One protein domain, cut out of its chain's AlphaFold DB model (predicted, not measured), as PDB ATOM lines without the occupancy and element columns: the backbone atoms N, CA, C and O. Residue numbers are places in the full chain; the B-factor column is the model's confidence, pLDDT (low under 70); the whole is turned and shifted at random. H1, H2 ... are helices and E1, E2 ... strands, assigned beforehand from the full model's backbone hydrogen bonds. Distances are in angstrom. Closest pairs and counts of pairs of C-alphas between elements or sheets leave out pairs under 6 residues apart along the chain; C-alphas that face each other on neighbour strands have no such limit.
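What this domain is: This is residues 42 to 153 of the 160 residues of an uncharacterized protein of viral metagenome (UniProt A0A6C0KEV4). One strongly twisted antiparallel sheet of seven strands curls round the helix H2, which sits in its hollow, while the short helix H1 is on the opposite face. Six strands, E1 to E6, zigzag across the sheet as a meander, each the antiparallel neighbour of the one before, and after H1 the chain returns to the far edge, where E7 lines up beside E1. The printed part has 112 residues, with the order E1 E2 E3 E4 E5 E6 H1 E7 H2 along it, and the sheet runs E6 E5 E4 E3 E2 E1 E7. The class is mixed, helices and strands; the whole is compact, with a radius of gyration of the C-alphas of 13.7 A and spans of 38 by 34 by 25 A.

How they stand to each other: Start at E1, residues 44 to 52, which forms a hairpin with E2, residues 55 to 61; look for N 50 and O 57, 2.8 A apart. E2 and E3, residues 66 to 69, are the next hairpin, with N 58 and O 67 at 2.8 A. E3 and E4, residues 74 to 77, follow as a hairpin, with N 75 and O 68 at 2.8 A. In the hairpin of E4 and E5, residues 89 to 95, the directions stand at 132 degrees, and N 93 and O 76 are 2.8 A apart. E5 and E6, residues 102 to 109, close the meander with N 92 and O 106 at 2.8 A; E6 is an edge strand and bends by 66 degrees at residue 105. From edge to edge the strands' lines turn by 157 degrees. H1, residues 111 to 117, is on the sheet at a height of 6.7 A, only just over none of the strands, with 2 of its C-alphas falling on E6; its closest C-alpha pair with E2 is Leu 57 and Ala 114, 7.5 A. At the other edge find E7, residues 127 to 132, antiparallel to E1, with N 47 and O 129 at 2.8 A. H2, residues 141 to 151, is on the opposite face from H1, and the two are apart; its closest C-alphas to E7 are Ala 148 and Val 131, 6.9 A, and to E4 Val 146 and Ala 74, 7.8 A. In H1 and H2 every O i to N i+4 pair is within hydrogen-bond range.

Where its parts are: Find C-alpha 44 at (103.365, 44.215, 133.384); from there E1 runs 25.8 A to C-alpha 52. E2 is 19.8 A long, E5 17.5 A, E6 17.9 A and E7 16.5 A. H1 begins at C-alpha 111, (83.566, 52.537, 123.147). H2 runs 15.1 A to C-alpha 151 at (105.273, 43.973, 116.437).

The domain as a whole: The C-alphas of Ala 120 and Arg 136 are the two farthest apart, 38.7 A. The printed part has no cut, and the link E4 to E5 is long, with 11 residues. Confidence is low, under 70, at residues 42 to 45, 62, 120 to 141 and 152.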
ATOM      1  N   GLU A  42     103.713  44.673 139.067       50.72
ATOM      2  CA  GLU A  42     103.433  46.119 138.983       50.72
ATOM      3  C   GLU A  42     103.932  46.767 137.670       50.72
ATOM      4  O   GLU A  42     103.524  47.874 137.314       50.72
ATOM      5  N   PHE A  43     104.776  46.064 136.903       56.06
ATOM      6  CA  PHE A  43     105.385  46.548 135.652       56.06
ATOM      7  C   PHE A  43     104.967  45.750 134.410       56.06
ATOM      8  O   PHE A  43     105.629  45.792 133.369       56.06
ATOM      9  N   CYS A  44     103.878  44.988 134.505       64.12
ATOM     10  CA  CYS A  44     103.365  44.215 133.384       64.12
ATOM     11  C   CYS A  44     102.015  44.773 132.946       64.12
ATOM     12  O   CYS A  44     101.044  44.758 133.702       64.12
ATOM     13  N   VAL A  45     101.953  45.228 131.699       68.25
ATOM     14  CA  VAL A  45     100.724  45.728 131.098       68.25
ATOM     15  C   VAL A  45     100.132  44.620 130.237       68.25
ATOM     16  O   VAL A  45     100.808  44.053 129.370       68.25
ATOM     17  N   ARG A  46      98.866  44.274 130.479       71.69
ATOM     18  CA  ARG A  46      98.136  43.321 129.630       71.69
ATOM     19  C   ARG A  46      97.343  44.109 128.596       71.69
ATOM     20  O   ARG A  46      96.595  45.012 128.950       71.69
ATOM     21  N   LEU A  47      97.505  43.749 127.330       77.06
ATOM     22  CA  LEU A  47      96.723  44.276 126.222       77.06
ATOM     23  C   LEU A  47      95.662  43.244 125.855       77.06
ATOM     24  O   LEU A  47      95.976  42.145 125.391       77.06
ATOM     25  N   LEU A  48      94.408  43.612 126.076       80.00
ATOM     26  CA  LEU A  48      93.246  42.854 125.643       80.00
ATOM     27  C   LEU A  48      92.745  43.501 124.363       80.00
ATOM     28  O   LEU A  48      92.338  44.657 124.404       80.00
ATOM     29  N   TYR A  49      92.778  42.806 123.231       80.00
ATOM     30  CA  TYR A  49      92.358  43.413 121.972       80.00
ATOM     31  C   TYR A  49      91.382  42.561 121.171       80.00
ATOM     32  O   TYR A  49      91.348  41.337 121.279       80.00
ATOM     33  N   LYS A  50      90.582  43.252 120.359       84.12
ATOM     34  CA  LYS A  50      89.678  42.705 119.346       84.12
ATOM     35  C   LYS A  50      90.067  43.307 118.004       84.12
ATOM     36  O   LYS A  50      90.310  44.505 117.938       84.12
ATOM     37  N   THR A  51      90.122  42.505 116.949       81.81
ATOM     38  CA  THR A  51      90.447  42.976 115.595       81.81
ATOM     39  C   THR A  51      89.310  42.668 114.631       81.81
ATOM     40  O   THR A  51      88.619  41.659 114.770       81.81
ATOM     41  N   ARG A  52      89.103  43.544 113.646       82.06
ATOM     42  CA  ARG A  52      88.178  43.335 112.531       82.06
ATOM     43  C   ARG A  52      88.736  44.019 111.291       82.06
ATOM     44  O   ARG A  52      88.810  45.238 111.222       82.06
ATOM     45  N   HIS A  53      89.108  43.236 110.282       82.81
ATOM     46  CA  HIS A  53      89.823  43.753 109.110       82.81
ATOM     47  C   HIS A  53      91.080  44.541 109.529       82.81
ATOM     48  O   HIS A  53      91.956  43.965 110.164       82.81
ATOM     49  N   ASN A  54      91.166  45.830 109.187       81.56
ATOM     50  CA  ASN A  54      92.277  46.703 109.568       81.56
ATOM     51  C   ASN A  54      91.980  47.527 110.834       81.56
ATOM     52  O   ASN A  54      92.732  48.439 111.145       81.56
ATOM     53  N   THR A  55      90.894  47.241 111.558       86.25
ATOM     54  CA  THR A  55      90.562  47.933 112.806       86.25
ATOM     55  C   THR A  55      90.876  47.070 114.022       86.25
ATOM     56  O   THR A  55      90.768  45.840 113.977       86.25
ATOM     57  N   ALA A  56      91.269  47.707 115.122       87.69
ATOM     58  CA  ALA A  56      91.509  47.036 116.390       87.69
ATOM     59  C   ALA A  56      91.009  47.881 117.561       87.69
ATOM     60  O   ALA A  56      91.265  49.076 117.615       87.69
ATOM     61  N   LEU A  57      90.329  47.260 118.519       89.81
ATOM     62  CA  LEU A  57      89.976  47.867 119.798       89.81
ATOM     63  C   LEU A  57      90.835  47.222 120.876       89.81
ATOM     64  O   LEU A  57      90.816  46.000 121.012       89.81
ATOM     65  N   VAL A  58      91.592  48.018 121.621       87.81
ATOM     66  CA  VAL A  58      92.578  47.539 122.593       87.81
ATOM     67  C   VAL A  58      92.300  48.164 123.946       87.81
ATOM     68  O   VAL A  58      92.210  49.376 124.060       87.81
ATOM     69  N   ARG A  59      92.195  47.340 124.980       86.62
ATOM     70  CA  ARG A  59      92.110  47.751 126.378       86.62
ATOM     71  C   ARG A  59      93.415  47.415 127.083       86.62
ATOM     72  O   ARG A  59      93.930  46.300 126.964       86.62
ATOM     73  N   VAL A  60      93.926  48.382 127.826       81.38
ATOM     74  CA  VAL A  60      95.174  48.293 128.575       81.38
ATOM     75  C   VAL A  60      94.851  48.018 130.040       81.38
ATOM     76  O   VAL A  60      94.087  48.742 130.659       81.38
ATOM     77  N   VAL A  61      95.419  46.964 130.619       78.00
ATOM     78  CA  VAL A  61      95.238  46.604 132.034       78.00
ATOM     79  C   VAL A  61      96.584  46.779 132.743       78.00
ATOM     80  O   VAL A  61      97.577  46.235 132.248       78.00
ATOM     81  N   PRO A  62      96.649  47.492 133.886       67.88
ATOM     82  CA  PRO A  62      95.522  47.861 134.756       67.88
ATOM     83  C   PRO A  62      94.939  49.272 134.564       67.88
ATOM     84  O   PRO A  62      94.052  49.638 135.322       67.88
ATOM     85  N   THR A  63      95.425  50.077 133.613       77.75
ATOM     86  CA  THR A  63      94.996  51.485 133.479       77.75
ATOM     87  C   THR A  63      93.562  51.658 132.973       77.75
ATOM     88  O   THR A  63      93.013  52.747 133.089       77.75
ATOM     89  N   ASP A  64      92.961  50.603 132.417       80.31
ATOM     90  CA  ASP A  64      91.658  50.602 131.740       80.31
ATOM     91  C   ASP A  64      91.555  51.583 130.560       80.31
ATOM     92  O   ASP A  64      90.468  51.819 130.031       80.31
ATOM     93  N   GLU A  65      92.695  52.087 130.075       85.94
ATOM     94  CA  GLU A  65      92.761  52.912 128.874       85.94
ATOM     95  C   GLU A  65      92.314  52.103 127.658       85.94
ATOM     96  O   GLU A  65      92.709  50.944 127.462       85.94
ATOM     97  N   VAL A  66      91.504  52.737 126.814       90.00
ATOM     98  CA  VAL A  66      90.993  52.138 125.585       90.00
ATOM     99  C   VAL A  66      91.607  52.855 124.394       90.00
ATOM    100  O   VAL A  66      91.622  54.084 124.315       90.00
ATOM    101  N   PHE A  67      92.101  52.063 123.453       90.88
ATOM    102  CA  PHE A  67      92.648  52.506 122.188       90.88
ATOM    103  C   PHE A  67      91.787  51.964 121.055       90.88
ATOM    104  O   PHE A  67      91.470  50.772 121.027       90.88
ATOM    105  N   LEU A  68      91.461  52.818 120.092       92.81
ATOM    106  CA  LEU A  68      90.888  52.402 118.818       92.81
ATOM    107  C   LEU A  68      91.936  52.565 117.723       92.81
ATOM    108  O   LEU A  68      92.620  53.576 117.641       92.81
ATOM    109  N   PHE A  69      92.043  51.575 116.856       90.38
ATOM    110  CA  PHE A  69      92.792  51.637 115.617       90.38
ATOM    111  C   PHE A  69      91.810  51.463 114.464       90.38
ATOM    112  O   PHE A  69      91.071  50.481 114.447       90.38
ATOM    113  N   ASP A  70      91.785  52.399 113.518       89.19
ATOM    114  CA  ASP A  70      90.858  52.370 112.374       89.19
ATOM    115  C   ASP A  70      91.502  51.874 111.068       89.19
ATOM    116  O   ASP A  70      90.844  51.814 110.029       89.19
ATOM    117  N   GLY A  71      92.785  51.511 111.111       84.25
ATOM    118  CA  GLY A  71      93.558  51.101 109.944       84.25
ATOM    119  C   GLY A  71      94.549  52.142 109.438       84.25
ATOM    120  O   GLY A  71      95.505  51.772 108.758       84.25
ATOM    121  N   ALA A  72      94.368  53.409 109.804       85.56
ATOM    122  CA  ALA A  72      95.252  54.508 109.424       85.56
ATOM    123  C   ALA A  72      95.785  55.266 110.646       85.56
ATOM    124  O   ALA A  72      96.951  55.666 110.677       85.56
ATOM    125  N   ARG A  73      94.941  55.450 111.661       87.69
ATOM    126  CA  ARG A  73      95.217  56.232 112.864       87.69
ATOM    127  C   ARG A  73      94.914  55.414 114.109       87.69
ATOM    128  O   ARG A  73      94.072  54.515 114.107       87.69
ATOM    129  N   ALA A  74      95.638  55.732 115.173       90.69
ATOM    130  CA  ALA A  74      95.341  55.252 116.512       90.69
ATOM    131  C   ALA A  74      94.696  56.390 117.306       90.69
ATOM    132  O   ALA A  74      95.084  57.546 117.149       90.69
ATOM    133  N   TYR A  75      93.740  56.050 118.155       93.25
ATOM    134  CA  TYR A  75      93.018  56.981 119.008       93.25
ATOM    135  C   TYR A  75      93.060  56.486 120.445       93.25
ATOM    136  O   TYR A  75      92.993  55.277 120.671       93.25
ATOM    137  N   ILE A  76      93.137  57.410 121.397       92.62
ATOM    138  CA  ILE A  76      93.004  57.136 122.832       92.62
ATOM    139  C   ILE A  76      91.749  57.835 123.319       92.62
ATOM    140  O   ILE A  76      91.646  59.053 123.174       92.62
ATOM    141  N   TYR A  77      90.809  57.085 123.887       91.81
ATOM    142  CA  TYR A  77      89.595  57.679 124.440       91.81
ATOM    143  C   TYR A  77      89.932  58.568 125.639       91.81
ATOM    144  O   TYR A  77      90.666  58.155 126.537       91.81
ATOM    145  N   ASP A  78      89.384  59.782 125.648       88.44
ATOM    146  CA  ASP A  78      89.534  60.729 126.747       88.44
ATOM    147  C   ASP A  78      88.310  60.647 127.661       88.44
ATOM    148  O   ASP A  78      87.285  61.285 127.423       88.44
ATOM    149  N   SER A  79      88.412  59.854 128.730       75.62
ATOM    150  CA  SER A  79      87.320  59.695 129.697       75.62
ATOM    151  C   SER A  79      87.024  60.959 130.512       75.62
ATOM    152  O   SER A  79      86.024  60.987 131.225       75.62
ATOM    153  N   ALA A  80      87.905  61.965 130.471       79.94
ATOM    154  CA  ALA A  80      87.783  63.204 131.235       79.94
ATOM    155  C   ALA A  80      87.386  64.410 130.366       79.94
ATOM    156  O   ALA A  80      87.298  65.524 130.881       79.94
ATOM    157  N   SER A  81      87.158  64.210 129.065       80.88
ATOM    158  CA  SER A  81      86.801  65.296 128.161       80.88
ATOM    159  C   SER A  81      85.383  65.792 128.418       80.88
ATOM    160  O   SER A  81      84.420  65.048 128.253       80.88
ATOM    161  N   ASP A  82      85.246  67.090 128.690       82.88
ATOM    162  CA  ASP A  82      83.952  67.788 128.670       82.88
ATOM    163  C   ASP A  82      83.513  68.166 127.241       82.88
ATOM    164  O   ASP A  82      82.536  68.895 127.048       82.88
ATOM    165  N   ASN A  83      84.248  67.717 126.217       82.62
ATOM    166  CA  ASN A  83      83.947  68.055 124.835       82.62
ATOM    167  C   ASN A  83      82.641  67.386 124.378       82.62
ATOM    168  O   ASN A  83      82.555  66.154 124.371       82.62
ATOM    169  N   PRO A  84      81.629  68.166 123.955       85.69
ATOM    170  CA  PRO A  84      80.359  67.603 123.534       85.69
ATOM    171  C   PRO A  84      80.522  66.915 122.175       85.69
ATOM    172  O   PRO A  84      80.764  67.569 121.161       85.69
ATOM    173  N   CYS A  85      80.363  65.595 122.159       92.12
ATOM    174  CA  CYS A  85      80.210  64.805 120.942       92.12
ATOM    175  C   CYS A  85      78.739  64.406 120.744       92.12
ATOM    176  O   CYS A  85      77.959  64.359 121.699       92.12
ATOM    177  N   ASP A  86      78.359  64.116 119.499       93.94
ATOM    178  CA  ASP A  86      77.016  63.632 119.169       93.94
ATOM    179  C   ASP A  86      76.728  62.259 119.802       93.94
ATOM    180  O   ASP A  86      77.633  61.488 120.124       93.94
ATOM    181  N   THR A  87      75.444  61.908 119.934       92.31
ATOM    182  CA  THR A  87      75.016  60.604 120.457       92.31
ATOM    183  C   THR A  87      75.687  59.457 119.700       92.31
ATOM    184  O   THR A  87      75.512  59.313 118.490       92.31
ATOM    185  N   GLY A  88      76.407  58.603 120.429       91.31
ATOM    186  CA  GLY A  88      77.147  57.484 119.842       91.31
ATOM    187  C   GLY A  88      78.616  57.769 119.550       91.31
ATOM    188  O   GLY A  88      79.324  56.858 119.126       91.31
ATOM    189  N   TYR A  89      79.080  58.987 119.815       93.62
ATOM    190  CA  TYR A  89      80.469  59.393 119.676       93.62
ATOM    191  C   TYR A  89      81.043  59.829 121.027       93.62
ATOM    192  O   TYR A  89      80.325  60.314 121.898       93.62
ATOM    193  N   GLU A  90      82.348  59.651 121.196       94.38
ATOM    194  CA  GLU A  90      83.119  60.050 122.371       94.38
ATOM    195  C   GLU A  90      84.387  60.779 121.923       94.38
ATOM    196  O   GLU A  90      84.916  60.538 120.831       94.38
ATOM    197  N   ALA A  91      84.869  61.685 122.769       94.81
ATOM    198  CA  ALA A  91      86.095  62.414 122.507       94.81
ATOM    199  C   ALA A  91      87.307  61.479 122.640       94.81
ATOM    200  O   ALA A  91      87.440  60.722 123.606       94.81
ATOM    201  N   ALA A  92      88.209  61.539 121.667       94.50
ATOM    202  CA  ALA A  92      89.449  60.785 121.680       94.50
ATOM    203  C   ALA A  92      90.601  61.587 121.078       94.50
ATOM    204  O   ALA A  92      90.446  62.317 120.096       94.50
ATOM    205  N   PHE A  93      91.787  61.411 121.646       93.56
ATOM    206  CA  PHE A  93      93.018  61.962 121.104       93.56
ATOM    207  C   PHE A  93      93.483  61.116 119.927       93.56
ATOM    208  O   PHE A  93      93.777  59.931 120.093       93.56
ATOM    209  N   SER A  94      93.584  61.717 118.745       92.94
ATOM    210  CA  SER A  94      94.222  61.082 117.598       92.94
ATOM    211  C   SER A  94      95.742  61.113 117.774       92.94
ATOM    212  O   SER A  94      96.326  62.104 118.221       92.94
ATOM    213  N   LEU A  95      96.395  60.004 117.437       88.94
ATOM    214  CA  LEU A  95      97.838  59.841 117.545       88.94
ATOM    215  C   LEU A  95      98.482  59.851 116.166       88.94
ATOM    216  O   LEU A  95      97.998  59.222 115.219       88.94
ATOM    217  N   ASN A  96      99.642  60.491 116.071       84.31
ATOM    218  CA  ASN A  96     100.484  60.393 114.893       84.31
ATOM    219  C   ASN A  96     100.982  58.939 114.753       84.31
ATOM    220  O   ASN A  96     101.625  58.427 115.664       84.31
ATOM    221  N   PRO A  97     100.775  58.247 113.624       76.31
ATOM    222  CA  PRO A  97     101.171  56.842 113.495       76.31
ATOM    223  C   PRO A  97     102.696  56.630 113.518       76.31
ATOM    224  O   PRO A  97     103.157  55.511 113.733       76.31
ATOM    225  N   ARG A  98     103.490  57.689 113.290       77.94
ATOM    226  CA  ARG A  98     104.960  57.648 113.286       77.94
ATOM    227  C   ARG A  98     105.563  58.084 114.616       77.94
ATOM    228  O   ARG A  98     106.484  57.424 115.087       77.94
ATOM    229  N   THR A  99     105.077  59.188 115.187       80.75
ATOM    230  CA  THR A  99     105.628  59.767 116.429       80.75
ATOM    231  C   THR A  99     104.827  59.395 117.677       80.75
ATOM    232  O   THR A  99     105.332  59.533 118.783       80.75
ATOM    233  N   THR A 100     103.590  58.913 117.511       76.81
ATOM    234  CA  THR A 100     102.572  58.656 118.556       76.81
ATOM    235  C   THR A 100     102.269  59.831 119.474       76.81
ATOM    236  O   THR A 100     101.624  59.675 120.507       76.81
ATOM    237  N   GLU A 101     102.679  61.022 119.059       83.94
ATOM    238  CA  GLU A 101     102.268  62.267 119.680       83.94
ATOM    239  C   GLU A 101     100.787  62.510 119.401       83.94
ATOM    240  O   GLU A 101     100.269  62.149 118.337       83.94
ATOM    241  N   VAL A 102     100.119  63.142 120.361       86.75
ATOM    242  CA  VAL A 102      98.741  63.605 120.205       86.75
ATOM    243  C   VAL A 102      98.708  64.687 119.127       86.75
ATOM    244  O   VAL A 102      99.427  65.679 119.216       86.75
ATOM    245  N   VAL A 103      97.875  64.488 118.107       90.06
ATOM    246  CA  VAL A 103      97.732  65.411 116.972       90.06
ATOM    247  C   VAL A 103      96.525  66.321 117.166       90.06
ATOM    248  O   VAL A 103      96.626  67.535 117.003       90.06
ATOM    249  N   SER A 104      95.381  65.737 117.504       92.44
ATOM    250  CA  SER A 104      94.099  66.436 117.619       92.44
ATOM    251  C   SER A 104      93.178  65.708 118.594       92.44
ATOM    252  O   SER A 104      93.354  64.523 118.871       92.44
ATOM    253  N   LEU A 105      92.179  66.426 119.099       92.88
ATOM    254  CA  LEU A 105      91.039  65.855 119.807       92.88
ATOM    255  C   LEU A 105      89.878  65.748 118.812       92.88
ATOM    256  O   LEU A 105      89.514  66.742 118.184       92.88
ATOM    257  N   GLU A 106      89.342  64.544 118.627       94.44
ATOM    258  CA  GLU A 106      88.312  64.225 117.633       94.44
ATOM    259  C   GLU A 106      87.141  63.490 118.297       94.44
ATOM    260  O   GLU A 106      87.337  62.738 119.249       94.44
ATOM    261  N   CYS A 107      85.923  63.673 117.782       94.81
ATOM    262  CA  CYS A 107      84.787  62.831 118.151       94.81
ATOM    263  C   CYS A 107      84.800  61.575 117.279       94.81
ATOM    264  O   CYS A 107      84.622  61.653 116.062       94.81
ATOM    265  N   ILE A 108      85.007  60.417 117.898       94.81
ATOM    266  CA  ILE A 108      85.019  59.112 117.229       94.81
ATOM    267  C   ILE A 108      83.914  58.225 117.787       94.81
ATOM    268  O   ILE A 108      83.306  58.557 118.796       94.81
ATOM    269  N   VAL A 109      83.640  57.097 117.131       94.00
ATOM    270  CA  VAL A 109      82.655  56.115 117.607       94.00
ATOM    271  C   VAL A 109      82.896  55.768 119.082       94.00
ATOM    272  O   VAL A 109      84.033  55.497 119.472       94.00
ATOM    273  N   SER A 110      81.844  55.786 119.901       93.38
ATOM    274  CA  SER A 110      81.947  55.510 121.338       93.38
ATOM    275  C   SER A 110      82.490  54.111 121.604       93.38
ATOM    276  O   SER A 110      82.334  53.213 120.771       93.38
ATOM    277  N   VAL A 111      83.079  53.880 122.782       90.88
ATOM    278  CA  VAL A 111      83.566  52.537 123.147       90.88
ATOM    279  C   VAL A 111      82.444  51.499 123.051       90.88
ATOM    280  O   VAL A 111      82.656  50.413 122.515       90.88
ATOM    281  N   ALA A 112      81.229  51.837 123.496       90.31
ATOM    282  CA  ALA A 112      80.079  50.934 123.431       90.31
ATOM    283  C   ALA A 112      79.697  50.569 121.985       90.31
ATOM    284  O   ALA A 112      79.488  49.392 121.679       90.31
ATOM    285  N   GLN A 113      79.651  51.555 121.082       89.81
ATOM    286  CA  GLN A 113      79.378  51.300 119.667       89.81
ATOM    287  C   GLN A 113      80.527  50.552 118.993       89.81
ATOM    288  O   GLN A 113      80.282  49.631 118.216       89.81
ATOM    289  N   ALA A 114      81.779  50.893 119.308       89.00
ATOM    290  CA  ALA A 114      82.942  50.169 118.822       89.00
ATOM    291  C   ALA A 114      82.831  48.694 119.221       89.00
ATOM    292  O   ALA A 114      82.897  47.821 118.363       89.00
ATOM    293  N   GLU A 115      82.561  48.395 120.493       87.81
ATOM    294  CA  GLU A 115      82.344  47.028 120.962       87.81
ATOM    295  C   GLU A 115      81.225  46.305 120.207       87.81
ATOM    296  O   GLU A 115      81.399  45.129 119.878       87.81
ATOM    297  N   GLU A 116      80.115  46.977 119.892       86.06
ATOM    298  CA  GLU A 116      79.046  46.428 119.050       86.06
ATOM    299  C   GLU A 116      79.501  46.140 117.614       86.06
ATOM    300  O   GLU A 116      79.179  45.073 117.085       86.06
ATOM    301  N   LEU A 117      80.323  47.004 117.005       80.56
ATOM    302  CA  LEU A 117      80.941  46.733 115.698       80.56
ATOM    303  C   LEU A 117      81.791  45.455 115.722       80.56
ATOM    304  O   LEU A 117      81.923  44.790 114.690       80.56
ATOM    305  N   PHE A 118      82.329  45.078 116.883       76.81
ATOM    306  CA  PHE A 118      83.069  43.830 117.086       76.81
ATOM    307  C   PHE A 118      82.196  42.661 117.601       76.81
ATOM    308  O   PHE A 118      82.721  41.558 117.738       76.81
ATOM    309  N   ARG A 119      80.885  42.833 117.867       72.44
ATOM    310  CA  ARG A 119      79.994  41.747 118.355       72.44
ATOM    311  C   ARG A 119      79.524  40.775 117.268       72.44
ATOM    312  O   ARG A 119      79.187  39.641 117.595       72.44
ATOM    313  N   ALA A 120      79.461  41.199 116.004       57.38
ATOM    314  CA  ALA A 120      78.745  40.468 114.947       57.38
ATOM    315  C   ALA A 120      79.539  39.341 114.248       57.38
ATOM    316  O   ALA A 120      78.963  38.603 113.453       57.38
ATOM    317  N   GLN A 121      80.835  39.179 114.527       49.44
ATOM    318  CA  GLN A 121      81.650  38.082 113.995       49.44
ATOM    319  C   GLN A 121      82.231  37.271 115.154       49.44
ATOM    320  O   GLN A 121      82.951  37.809 115.990       49.44
ATOM    321  N   GLU A 122      81.859  35.991 115.202       44.66
ATOM    322  CA  GLU A 122      82.313  34.952 116.132       44.66
ATOM    323  C   GLU A 122      83.731  35.185 116.686       44.66
ATOM    324  O   GLU A 122      84.712  35.030 115.968       44.66
ATOM    325  N   TRP A 123      83.804  35.577 117.964       45.75
ATOM    326  CA  TRP A 123      84.648  35.096 119.079       45.75
ATOM    327  C   TRP A 123      85.985  34.361 118.823       45.75
ATOM    328  O   TRP A 123      86.443  33.635 119.703       45.75
ATOM    329  N   GLN A 124      86.669  34.525 117.694       42.00
ATOM    330  CA  GLN A 124      87.860  33.722 117.417       42.00
ATOM    331  C   GLN A 124      89.145  34.260 118.049       42.00
ATOM    332  O   GLN A 124      90.043  33.462 118.278       42.00
ATOM    333  N   ASN A 125      89.261  35.545 118.403       46.47
ATOM    334  CA  ASN A 125      90.547  36.082 118.869       46.47
ATOM    335  C   ASN A 125      90.401  37.184 119.931       46.47
ATOM    336  O   ASN A 125      90.739  38.337 119.676       46.47
ATOM    337  N   LEU A 126      89.979  36.840 121.153       53.81
ATOM    338  CA  LEU A 126      90.421  37.597 122.336       53.81
ATOM    339  C   LEU A 126      91.900  37.241 122.546       53.81
ATOM    340  O   LEU A 126      92.264  36.437 123.400       53.81
ATOM    341  N   ALA A 127      92.744  37.736 121.647       59.09
ATOM    342  CA  ALA A 127      94.160  37.460 121.692       59.09
ATOM    343  C   ALA A 127      94.754  38.343 122.792       59.09
ATOM    344  O   ALA A 127      94.655  39.569 122.767       59.09
ATOM    345  N   GLU A 128      95.306  37.704 123.819       55.91
ATOM    346  CA  GLU A 128      95.980  38.394 124.909       55.91
ATOM    347  C   GLU A 128      97.443  38.596 124.515       55.91
ATOM    348  O   GLU A 128      98.151  37.638 124.197       55.91
ATOM    349  N   SER A 129      97.913  39.841 124.554       56.16
ATOM    350  CA  SER A 129      99.344  40.127 124.499       56.16
ATOM    351  C   SER A 129      99.775  40.788 125.799       56.16
ATOM    352  O   SER A 129      99.123  41.706 126.288       56.16
ATOM    353  N   ARG A 130     100.874  40.311 126.384       57.75
ATOM    354  CA  ARG A 130     101.477  40.926 127.569       57.75
ATOM    355  C   ARG A 130     102.711  41.698 127.145       57.75
ATOM    356  O   ARG A 130     103.574  41.152 126.458       57.75
ATOM    357  N   VAL A 131     102.792  42.956 127.555       57.44
ATOM    358  CA  VAL A 131     103.897  43.855 127.219       57.44
ATOM    359  C   VAL A 131     104.604  44.243 128.506       57.44
ATOM    360  O   VAL A 131     103.980  44.674 129.474       57.44
ATOM    361  N   HIS A 132     105.926  44.077 128.521       52.97
ATOM    362  CA  HIS A 132     106.756  44.569 129.616       52.97
ATOM    363  C   HIS A 132     106.841  46.093 129.506       52.97
ATOM    364  O   HIS A 132     107.349  46.609 128.507       52.97
ATOM    365  N   ALA A 133     106.305  46.804 130.494       51.50
ATOM    366  CA  ALA A 133     106.361  48.256 130.566       51.50
ATOM    367  C   ALA A 133     107.057  48.630 131.873       51.50
ATOM    368  O   ALA A 133     106.493  48.504 132.956       51.50
ATOM    369  N   SER A 134     108.319  49.060 131.799       46.75
ATOM    370  CA  SER A 134     109.020  49.541 132.995       46.75
ATOM    371  C   SER A 134     108.244  50.708 133.626       46.75
ATOM    372  O   SER A 134     107.691  51.520 132.890       46.75
ATOM    373  N   ALA A 135     108.273  50.859 134.955       37.44
ATOM    374  CA  ALA A 135     107.628  51.948 135.712       37.44
ATOM    375  C   ALA A 135     107.763  53.352 135.094       37.44
ATOM    376  O   ALA A 135     106.851  54.169 135.158       37.44
ATOM    377  N   ARG A 136     108.928  53.649 134.498       39.94
ATOM    378  CA  ARG A 136     109.226  54.940 133.858       39.94
ATOM    379  C   ARG A 136     108.547  55.128 132.496       39.94
ATOM    380  O   ARG A 136     108.554  56.236 131.981       39.94
ATOM    381  N   SER A 137     107.984  54.075 131.904       48.50
ATOM    382  CA  SER A 137     107.419  54.075 130.550       48.50
ATOM    383  C   SER A 137     105.897  54.234 130.499       48.50
ATOM    384  O   SER A 137     105.363  54.279 129.395       48.50
ATOM    385  N   TYR A 138     105.214  54.381 131.640       48.06
ATOM    386  CA  TYR A 138     103.800  54.793 131.686       48.06
ATOM    387  C   TYR A 138     103.580  56.248 131.222       48.06
ATOM    388  O   TYR A 138     102.455  56.668 131.002       48.06
ATOM    389  N   ALA A 139     104.640  57.043 131.047       38.41
ATOM    390  CA  ALA A 139     104.551  58.327 130.341       38.41
ATOM    391  C   ALA A 139     104.631  58.161 128.806       38.41
ATOM    392  O   ALA A 139     104.270  59.066 128.065       38.41
ATOM    393  N   ASN A 140     105.080  56.992 128.330       55.69
ATOM    394  CA  ASN A 140     105.237  56.640 126.914       55.69
ATOM    395  C   ASN A 140     104.253  55.528 126.490       55.69
ATOM    396  O   ASN A 140     104.456  54.869 125.465       55.69
ATOM    397  N   THR A 141     103.217  55.263 127.294       67.50
ATOM    398  CA  THR A 141     102.268  54.144 127.136       67.50
ATOM    399  C   THR A 141     101.682  54.058 125.732       67.50
ATOM    400  O   THR A 141     101.727  52.964 125.170       67.50
ATOM    401  N   PRO A 142     101.240  55.165 125.095       72.56
ATOM    402  CA  PRO A 142     100.686  55.107 123.746       72.56
ATOM    403  C   PRO A 142     101.669  54.531 122.726       72.56
ATOM    404  O   PRO A 142     101.341  53.593 121.999       72.56
ATOM    405  N   GLN A 143     102.918  55.010 122.737       73.94
ATOM    406  CA  GLN A 143     103.973  54.526 121.848       73.94
ATOM    407  C   GLN A 143     104.271  53.043 122.079       73.94
ATOM    408  O   GLN A 143     104.459  52.288 121.124       73.94
ATOM    409  N   HIS A 144     104.333  52.607 123.341       72.19
ATOM    410  CA  HIS A 144     104.619  51.215 123.687       72.19
ATOM    411  C   HIS A 144     103.480  50.270 123.301       72.19
ATOM    412  O   HIS A 144     103.759  49.199 122.758       72.19
ATOM    413  N   VAL A 145     102.229  50.678 123.528       74.00
ATOM    414  CA  VAL A 145     101.025  49.943 123.125       74.00
ATOM    415  C   VAL A 145     101.001  49.808 121.607       74.00
ATOM    416  O   VAL A 145     100.999  48.689 121.096       74.00
ATOM    417  N   VAL A 146     101.114  50.918 120.876       76.00
ATOM    418  CA  VAL A 146     101.134  50.923 119.406       76.00
ATOM    419  C   VAL A 146     102.267  50.048 118.862       76.00
ATOM    420  O   VAL A 146     102.033  49.166 118.035       76.00
ATOM    421  N   ASN A 147     103.490  50.198 119.376       75.94
ATOM    422  CA  ASN A 147     104.631  49.387 118.943       75.94
ATOM    423  C   ASN A 147     104.467  47.898 119.268       75.94
ATOM    424  O   ASN A 147     104.980  47.049 118.537       75.94
ATOM    425  N   ALA A 148     103.816  47.548 120.379       72.56
ATOM    426  CA  ALA A 148     103.524  46.160 120.711       72.56
ATOM    427  C   ALA A 148     102.480  45.566 119.759       72.56
ATOM    428  O   ALA A 148     102.678  44.460 119.261       72.56
ATOM    429  N   LEU A 149     101.421  46.314 119.450       73.06
ATOM    430  CA  LEU A 149     100.392  45.890 118.504       73.06
ATOM    431  C   LEU A 149     100.974  45.696 117.095       73.06
ATOM    432  O   LEU A 149     100.707  44.675 116.467       73.06
ATOM    433  N   VAL A 150     101.839  46.606 116.632       76.06
ATOM    434  CA  VAL A 150     102.534  46.469 115.337       76.06
ATOM    435  C   VAL A 150     103.470  45.259 115.331       76.06
ATOM    436  O   VAL A 150     103.433  44.456 114.401       76.06
ATOM    437  N   ARG A 151     104.313  45.094 116.362       73.31
ATOM    438  CA  ARG A 151     105.273  43.973 116.437       73.31
ATOM    439  C   ARG A 151     104.593  42.610 116.465       73.31
ATOM    440  O   ARG A 151     105.121  41.668 115.888       73.31
ATOM    441  N   ASN A 152     103.432  42.522 117.106       66.44
ATOM    442  CA  ASN A 152     102.644  41.296 117.175       66.44
ATOM    443  C   ASN A 152     101.748  41.086 115.941       66.44
ATOM    444  O   ASN A 152     100.971  40.137 115.922       66.44
ATOM    445  N   GLY A 153     101.832  41.957 114.927       70.06
ATOM    446  CA  GLY A 153     101.031  41.860 113.705       70.06
ATOM    447  C   GLY A 153      99.537  42.118 113.914       70.06
ATOM    448  O   GLY A 153      98.738  41.749 113.062       70.06
TER     449      GLY A 153